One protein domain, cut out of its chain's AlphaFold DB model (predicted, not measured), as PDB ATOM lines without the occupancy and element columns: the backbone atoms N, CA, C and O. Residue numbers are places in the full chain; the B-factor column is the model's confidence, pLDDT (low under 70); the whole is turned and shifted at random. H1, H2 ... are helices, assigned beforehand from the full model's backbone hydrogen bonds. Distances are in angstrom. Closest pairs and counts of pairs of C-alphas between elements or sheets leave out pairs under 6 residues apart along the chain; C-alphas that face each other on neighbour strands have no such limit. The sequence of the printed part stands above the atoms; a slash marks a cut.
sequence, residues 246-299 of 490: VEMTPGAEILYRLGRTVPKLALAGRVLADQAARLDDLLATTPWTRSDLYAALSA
ATOM      1  N   VAL A 246     189.365 159.597 148.384       90.38
ATOM      2  CA  VAL A 246     190.630 160.306 148.154       90.38
ATOM      3  C   VAL A 246     190.322 161.791 147.969       90.38
ATOM      4  O   VAL A 246     189.467 162.153 147.159       90.38
ATOM      5  N   GLU A 247     190.986 162.637 148.753       94.19
ATOM      6  CA  GLU A 247     190.855 164.087 148.653       94.19
ATOM      7  C   GLU A 247     191.379 164.569 147.292       94.19
ATOM      8  O   GLU A 247     192.385 164.071 146.787       94.19
ATOM      9  N   MET A 248     190.674 165.513 146.666       97.38
ATOM     10  CA  MET A 248     190.993 165.973 145.312       97.38
ATOM     11  C   MET A 248     192.082 167.052 145.342       97.38
ATOM     12  O   MET A 248     191.832 168.223 145.058       97.38
ATOM     13  N   THR A 249     193.291 166.649 145.724       98.06
ATOM     14  CA  THR A 249     194.481 167.504 145.707       98.06
ATOM     15  C   THR A 249     194.945 167.803 144.267       98.06
ATOM     16  O   THR A 249     194.548 167.102 143.328       98.06
ATOM     17  N   PRO A 250     195.799 168.823 144.047       98.12
ATOM     18  CA  PRO A 250     196.431 169.075 142.748       98.12
ATOM     19  C   PRO A 250     197.115 167.844 142.123       98.12
ATOM     20  O   PRO A 250     196.974 167.605 140.921       98.12
ATOM     21  N   GLY A 251     197.812 167.037 142.926       98.00
ATOM     22  CA  GLY A 251     198.414 165.770 142.518       98.00
ATOM     23  C   GLY A 251     197.373 164.719 142.129       98.00
ATOM     24  O   GLY A 251     197.516 164.056 141.097       98.00
ATOM     25  N   ALA A 252     196.282 164.606 142.893       98.00
ATOM     26  CA  ALA A 252     195.177 163.709 142.563       98.00
ATOM     27  C   ALA A 252     194.493 164.108 141.243       98.00
ATOM     28  O   ALA A 252     194.213 163.238 140.418       98.00
ATOM     29  N   GLU A 253     194.287 165.406 140.988       98.06
ATOM     30  CA  GLU A 253     193.721 165.920 139.732       98.06
ATOM     31  C   GLU A 253     194.559 165.492 138.511       98.06
ATOM     32  O   GLU A 253     194.008 165.007 137.515       98.06
ATOM     33  N   ILE A 254     195.893 165.602 138.598       98.31
ATOM     34  CA  ILE A 254     196.822 165.154 137.547       98.31
ATOM     35  C   ILE A 254     196.660 163.651 137.288       98.31
ATOM     36  O   ILE A 254     196.553 163.237 136.130       98.31
ATOM     37  N   LEU A 255     196.596 162.832 138.342       98.12
ATOM     38  CA  LEU A 255     196.477 161.374 138.230       98.12
ATOM     39  C   LEU A 255     195.100 160.922 137.723       98.12
ATOM     40  O   LEU A 255     195.024 159.998 136.911       98.12
ATOM     41  N   TYR A 256     194.015 161.600 138.104       97.75
ATOM     42  CA  TYR A 256     192.691 161.371 137.517       97.75
ATOM     43  C   TYR A 256     192.656 161.749 136.034       97.75
ATOM     44  O   TYR A 256     192.098 161.007 135.221       97.75
ATOM     45  N   ARG A 257     193.274 162.874 135.650       97.88
ATOM     46  CA  ARG A 257     193.392 163.270 134.240       97.88
ATOM     47  C   ARG A 257     194.201 162.241 133.447       97.88
ATOM     48  O   ARG A 257     193.761 161.860 132.367       97.88
ATOM     49  N   LEU A 258     195.313 161.754 134.004       97.81
ATOM     50  CA  LEU A 258     196.150 160.705 133.416       97.81
ATOM     51  C   LEU A 258     195.379 159.390 133.243       97.81
ATOM     52  O   LEU A 258     195.401 158.811 132.165       97.81
ATOM     53  N   GLY A 259     194.637 158.945 134.262       96.56
ATOM     54  CA  GLY A 259     193.800 157.745 134.175       96.56
ATOM     55  C   GLY A 259     192.662 157.856 133.152       96.56
ATOM     56  O   GLY A 259     192.271 156.853 132.562       96.56
ATOM     57  N   ARG A 260     192.144 159.065 132.894       96.19
ATOM     58  CA  ARG A 260     191.112 159.302 131.868       96.19
ATOM     59  C   ARG A 260     191.663 159.310 130.443       96.19
ATOM     60  O   ARG A 260     190.937 158.923 129.533       96.19
ATOM     61  N   THR A 261     192.896 159.772 130.237       95.94
ATOM     62  CA  THR A 261     193.527 159.853 128.907       95.94
ATOM     63  C   THR A 261     194.337 158.609 128.559       95.94
ATOM     64  O   THR A 261     194.372 158.203 127.401       95.94
ATOM     65  N   VAL A 262     194.919 157.954 129.563       95.31
ATOM     66  CA  VAL A 262     195.651 156.689 129.461       95.31
ATOM     67  C   VAL A 262     195.039 155.685 130.455       95.31
ATOM     68  O   VAL A 262     195.596 155.467 131.530       95.31
ATOM     69  N   PRO A 263     193.919 155.004 130.120       94.69
ATOM     70  CA  PRO A 263     193.228 154.088 131.042       94.69
ATOM     71  C   PRO A 263     194.083 152.942 131.599       94.69
ATOM     72  O   PRO A 263     193.784 152.405 132.662       94.69
ATOM     73  N   LYS A 264     195.184 152.588 130.920       93.44
ATOM     74  CA  LYS A 264     196.178 151.619 131.414       93.44
ATOM     75  C   LYS A 264     196.951 152.110 132.655       93.44
ATOM     76  O   LYS A 264     197.568 151.288 133.322       93.44
ATOM     77  N   LEU A 265     196.918 153.411 132.958       96.19
ATOM     78  CA  LEU A 265     197.553 154.052 134.118       96.19
ATOM     79  C   LEU A 265     196.555 154.546 135.178       96.19
ATOM     80  O   LEU A 265     196.944 155.270 136.091       96.19
ATOM     81  N   ALA A 266     195.273 154.180 135.081       96.75
ATOM     82  CA  ALA A 266     194.287 154.574 136.082       96.75
ATOM     83  C   ALA A 266     194.648 154.014 137.474       96.75
ATOM     84  O   ALA A 266     194.878 152.813 137.635       96.75
ATOM     85  N   LEU A 267     194.687 154.896 138.477       96.44
ATOM     86  CA  LEU A 267     194.940 154.563 139.880       96.44
ATOM     87  C   LEU A 267     193.667 154.749 140.712       96.44
ATOM     88  O   LEU A 267     192.825 155.588 140.395       96.44
ATOM     89  N   ALA A 268     193.548 153.991 141.801       94.81
ATOM     90  CA  ALA A 268     192.429 154.067 142.735       94.81
ATOM     91  C   ALA A 268     192.888 153.817 144.182       94.81
ATOM     92  O   ALA A 268     193.991 153.316 144.422       94.81
ATOM     93  N   GLY A 269     192.021 154.161 145.140       94.06
ATOM     94  CA  GLY A 269     192.215 153.893 146.566       94.06
ATOM     95  C   GLY A 269     193.522 154.463 147.122       94.06
ATOM     96  O   GLY A 269     193.962 155.547 146.737       94.06
ATOM     97  N   ARG A 270     194.162 153.708 148.020       93.56
ATOM     98  CA  ARG A 270     195.395 154.132 148.696       93.56
ATOM     99  C   ARG A 270     196.544 154.443 147.730       93.56
ATOM    100  O   ARG A 270     197.234 155.429 147.928       93.56
ATOM    101  N   VAL A 271     196.713 153.669 146.655       96.12
ATOM    102  CA  VAL A 271     197.799 153.891 145.679       96.12
ATOM    103  C   VAL A 271     197.664 155.250 144.986       96.12
ATOM    104  O   VAL A 271     198.668 155.917 144.754       96.12
ATOM    105  N   LEU A 272     196.432 155.677 144.686       96.38
ATOM    106  CA  LEU A 272     196.170 157.015 144.155       96.38
ATOM    107  C   LEU A 272     196.542 158.099 145.175       96.38
ATOM    108  O   LEU A 272     197.225 159.043 144.799       96.38
ATOM    109  N   ALA A 273     196.140 157.951 146.442       96.44
ATOM    110  CA  ALA A 273     196.467 158.910 147.501       96.44
ATOM    111  C   ALA A 273     197.986 159.012 147.750       96.44
ATOM    112  O   ALA A 273     198.534 160.112 147.766       96.44
ATOM    113  N   ASP A 274     198.675 157.871 147.856       96.75
ATOM    114  CA  ASP A 274     200.121 157.801 148.091       96.75
ATOM    115  C   ASP A 274     200.918 158.442 146.933       96.75
ATOM    116  O   ASP A 274     201.923 159.111 147.171       96.75
ATOM    117  N   GLN A 275     200.495 158.269 145.668       97.75
ATOM    118  CA  GLN A 275     201.156 158.934 144.533       97.75
ATOM    119  C   GLN A 275     200.719 160.397 144.351       97.75
ATOM    120  O   GLN A 275     201.524 161.197 143.880       97.75
ATOM    121  N   ALA A 276     199.490 160.763 144.731       97.94
ATOM    122  CA  ALA A 276     199.022 162.149 144.707       97.94
ATOM    123  C   ALA A 276     199.853 163.020 145.654       97.94
ATOM    124  O   ALA A 276     200.408 164.017 145.202       97.94
ATOM    125  N   ALA A 277     200.052 162.573 146.901       97.81
ATOM    126  CA  ALA A 277     200.874 163.275 147.888       97.81
ATOM    127  C   ALA A 277     202.300 163.558 147.372       97.81
ATOM    128  O   ALA A 277     202.780 164.680 147.474       97.81
ATOM    129  N   ARG A 278     202.941 162.585 146.703       97.56
ATOM    130  CA  ARG A 278     204.269 162.782 146.085       97.56
ATOM    131  C   ARG A 278     204.278 163.838 144.973       97.56
ATOM    132  O   ARG A 278     205.301 164.482 144.758       97.56
ATOM    133  N   LEU A 279     203.177 163.995 144.236       97.69
ATOM    134  CA  LEU A 279     203.039 165.052 143.227       97.69
ATOM    135  C   LEU A 279     202.727 166.409 143.860       97.69
ATOM    136  O   LEU A 279     203.214 167.419 143.361       97.69
ATOM    137  N   ASP A 280     201.957 166.439 144.949       97.94
ATOM    138  CA  ASP A 280     201.716 167.653 145.732       97.94
ATOM    139  C   ASP A 280     203.022 168.176 146.355       97.94
ATOM    140  O   ASP A 280     203.314 169.365 146.232       97.94
ATOM    141  N   ASP A 281     203.860 167.290 146.905       96.88
ATOM    142  CA  ASP A 281     205.198 167.630 147.405       96.88
ATOM    143  C   ASP A 281     206.082 168.229 146.300       96.88
ATOM    144  O   ASP A 281     206.730 169.255 146.513       96.88
ATOM    145  N   LEU A 282     206.085 167.644 145.093       96.38
ATOM    146  CA  LEU A 282     206.814 168.199 143.945       96.38
ATOM    147  C   LEU A 282     206.279 169.585 143.554       96.38
ATOM    148  O   LEU A 282     207.069 170.520 143.423       96.38
ATOM    149  N   LEU A 283     204.958 169.748 143.428       96.69
ATOM    150  CA  LEU A 283     204.315 171.033 143.123       96.69
ATOM    151  C   LEU A 283     204.588 172.114 144.184       96.69
ATOM    152  O   LEU A 283     204.592 173.298 143.852       96.69
ATOM    153  N   ALA A 284     204.789 171.727 145.446       96.56
ATOM    154  CA  ALA A 284     205.058 172.647 146.549       96.56
ATOM    155  C   ALA A 284     206.547 173.012 146.695       96.56
ATOM    156  O   ALA A 284     206.867 174.139 147.071       96.56
ATOM    157  N   THR A 285     207.459 172.072 146.425       93.62
ATOM    158  CA  THR A 285     208.898 172.220 146.729       93.62
ATOM    159  C   THR A 285     209.774 172.546 145.521       93.62
ATOM    160  O   THR A 285     210.899 173.017 145.692       93.62
ATOM    161  N   THR A 286     209.291 172.312 144.300       91.38
ATOM    162  CA  THR A 286     210.091 172.417 143.071       91.38
ATOM    163  C   THR A 286     209.334 173.181 141.976       91.38
ATOM    164  O   THR A 286     208.107 173.223 141.999       91.38
ATOM    165  N   PRO A 287     210.015 173.802 140.990       94.38
ATOM    166  CA  PRO A 287     209.366 174.674 140.000       94.38
ATOM    167  C   PRO A 287     208.623 173.909 138.883       94.38
ATOM    168  O   PRO A 287     208.557 174.377 137.748       94.38
ATOM    169  N   TRP A 288     208.086 172.725 139.186       96.00
ATOM    170  CA  TRP A 288     207.256 171.927 138.285       96.00
ATOM    171  C   TRP A 288     205.838 172.501 138.200       96.00
ATOM    172  O   TRP A 288     205.213 172.781 139.220       96.00
ATOM    173  N   THR A 289     205.277 172.624 136.992       95.88
ATOM    174  CA  THR A 289     203.848 172.934 136.831       95.88
ATOM    175  C   THR A 289     203.008 171.658 136.717       95.88
ATOM    176  O   THR A 289     203.507 170.587 136.359       95.88
ATOM    177  N   ARG A 290     201.686 171.766 136.942       96.50
ATOM    178  CA  ARG A 290     200.747 170.647 136.710       96.50
ATOM    179  C   ARG A 290     200.814 170.122 135.269       96.50
ATOM    180  O   ARG A 290     200.625 168.930 135.047       96.50
ATOM    181  N   SER A 291     201.086 171.005 134.306       94.69
ATOM    182  CA  SER A 291     201.227 170.661 132.889       94.69
ATOM    183  C   SER A 291     202.498 169.858 132.618       94.69
ATOM    184  O   SER A 291     202.425 168.865 131.899       94.69
ATOM    185  N   ASP A 292     203.625 170.233 133.230       95.12
ATOM    186  CA  ASP A 292     204.907 169.534 133.061       95.12
ATOM    187  C   ASP A 292     204.855 168.126 133.667       95.12
ATOM    188  O   ASP A 292     205.241 167.152 133.020       95.12
ATOM    189  N   LEU A 293     204.303 168.004 134.882       96.81
ATOM    190  CA  LEU A 293     204.096 166.710 135.542       96.81
ATOM    191  C   LEU A 293     203.149 165.824 134.731       96.81
ATOM    192  O   LEU A 293     203.449 164.656 134.497       96.81
ATOM    193  N   TYR A 294     202.030 166.373 134.246       97.12
ATOM    194  CA  TYR A 294     201.124 165.629 133.373       97.12
ATOM    195  C   TYR A 294     201.830 165.170 132.088       97.12
ATOM    196  O   TYR A 294     201.718 164.000 131.731       97.12
ATOM    197  N   ALA A 295     202.589 166.047 131.419       94.88
ATOM    198  CA  ALA A 295     203.322 165.711 130.201       94.88
ATOM    199  C   ALA A 295     204.311 164.559 130.444       94.88
ATOM    200  O   ALA A 295     204.216 163.530 129.771       94.88
ATOM    201  N   ALA A 296     205.169 164.676 131.465       94.94
ATOM    202  CA  ALA A 296     206.146 163.652 131.837       94.94
ATOM    203  C   ALA A 296     205.490 162.309 132.217       94.94
ATOM    204  O   ALA A 296     205.932 161.247 131.777       94.94
ATOM    205  N   LEU A 297     204.389 162.336 132.979       96.56
ATOM    206  CA  LEU A 297     203.652 161.124 133.351       96.56
ATOM    207  C   LEU A 297     202.853 160.511 132.191       96.56
ATOM    208  O   LEU A 297     202.584 159.310 132.225       96.56
ATOM    209  N   SER A 298     202.491 161.300 131.174       95.94
ATOM    210  CA  SER A 298     201.709 160.869 130.003       95.94
ATOM    211  C   SER A 298     202.536 160.308 128.840       95.94
ATOM    212  O   SER A 298     201.949 159.826 127.872       95.94
ATOM    213  N   ALA A 299     203.871 160.338 128.933       92.69
ATOM    214  CA  ALA A 299     204.772 159.852 127.889       92.69
ATOM    215  C   ALA A 299     204.412 158.421 127.410       92.69
ATOM    216  O   ALA A 299     203.936 157.612 128.220       92.69
TER     217      ALA A 299
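AT A GLANCE: This is residues 246 to 299 of the 490 residues of an uncharacterized protein of Streptomyces sp. CB03238 (UniProt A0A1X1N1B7). Look for three helices in a small, steeply crossed cluster: H1 sets its first residues, 250 to 255, on the long helix H2 at a slant, and H3 folds back after H2 to pack on H1. H2 makes the longest side, and residues 262 to 268 lead from the end of H1 to the beginning of H2. The printed part has 54 residues with three named helices, in the order H1, H2, H3, and no named strand; the class is all helix. It is compact, with a radius of gyration of the C-alphas of 10.2 A, and it spans 28 by 23 by 13 A.

HOW THE PARTS SIT: Begin with H1, residues 250 to 261, and then find H2, residues 269 to 285. They touch, H1 with residues 250 to 255 alone; their closest C-alphas are those of Gly 251 and Ala 276, 4.3 A apart. The two run opposite ways at a steep tilt of 57 degrees. Go on to H3, residues 290 to 298, which touches H1; the closest C-alphas are those of Ile 254 and Tyr 294, 6.0 A apart. H1 and H3 run the same way at a steep tilt of 41 degrees. H2 and H3 are close but not clearly touching, and their closest C-alphas, those of Leu 283 and Arg 290, are 7.3 A apart. These two run opposite ways at a steep tilt of 50 degrees. In the backbones of H1 and H3 every O i to N i+4 pair is within hydrogen-bond range; in H2, 12 of 13 are.

IN THESE COORDINATES: Find C-alpha 250 at (196.431, 169.075, 142.748); from there H1 runs through 12 residues to Thr 261, 16.9 A from first to last C-alpha. Next find C-alpha 269 at (192.215, 153.893, 146.566), where H2 begins; its 17 residues run to Thr 285, 24.8 A from first to last C-alpha, and it is the longest helix. H3 has 9 residues, begins at Arg 290 and ends at C-alpha 298, printed at (201.709, 160.869, 130.003).

THE WHOLE: The two C-alphas farthest apart are those of Lys 264 and Thr 285, 28.6 A. The printed part runs from residue 246 to residue 299 and has no cut; its first and last C-alphas, those of Val 246 and Ala 299, are 24.7 A apart. The outline is only just rounded, at 28 by 23 by 13 A. The link from H1 to H2, with 7 residues between them, is short, and the link from H2 to H3, with 4, is tight. The mean pLDDT of the printed part is 96.1, and no printed residue is under 70 in this predicted model.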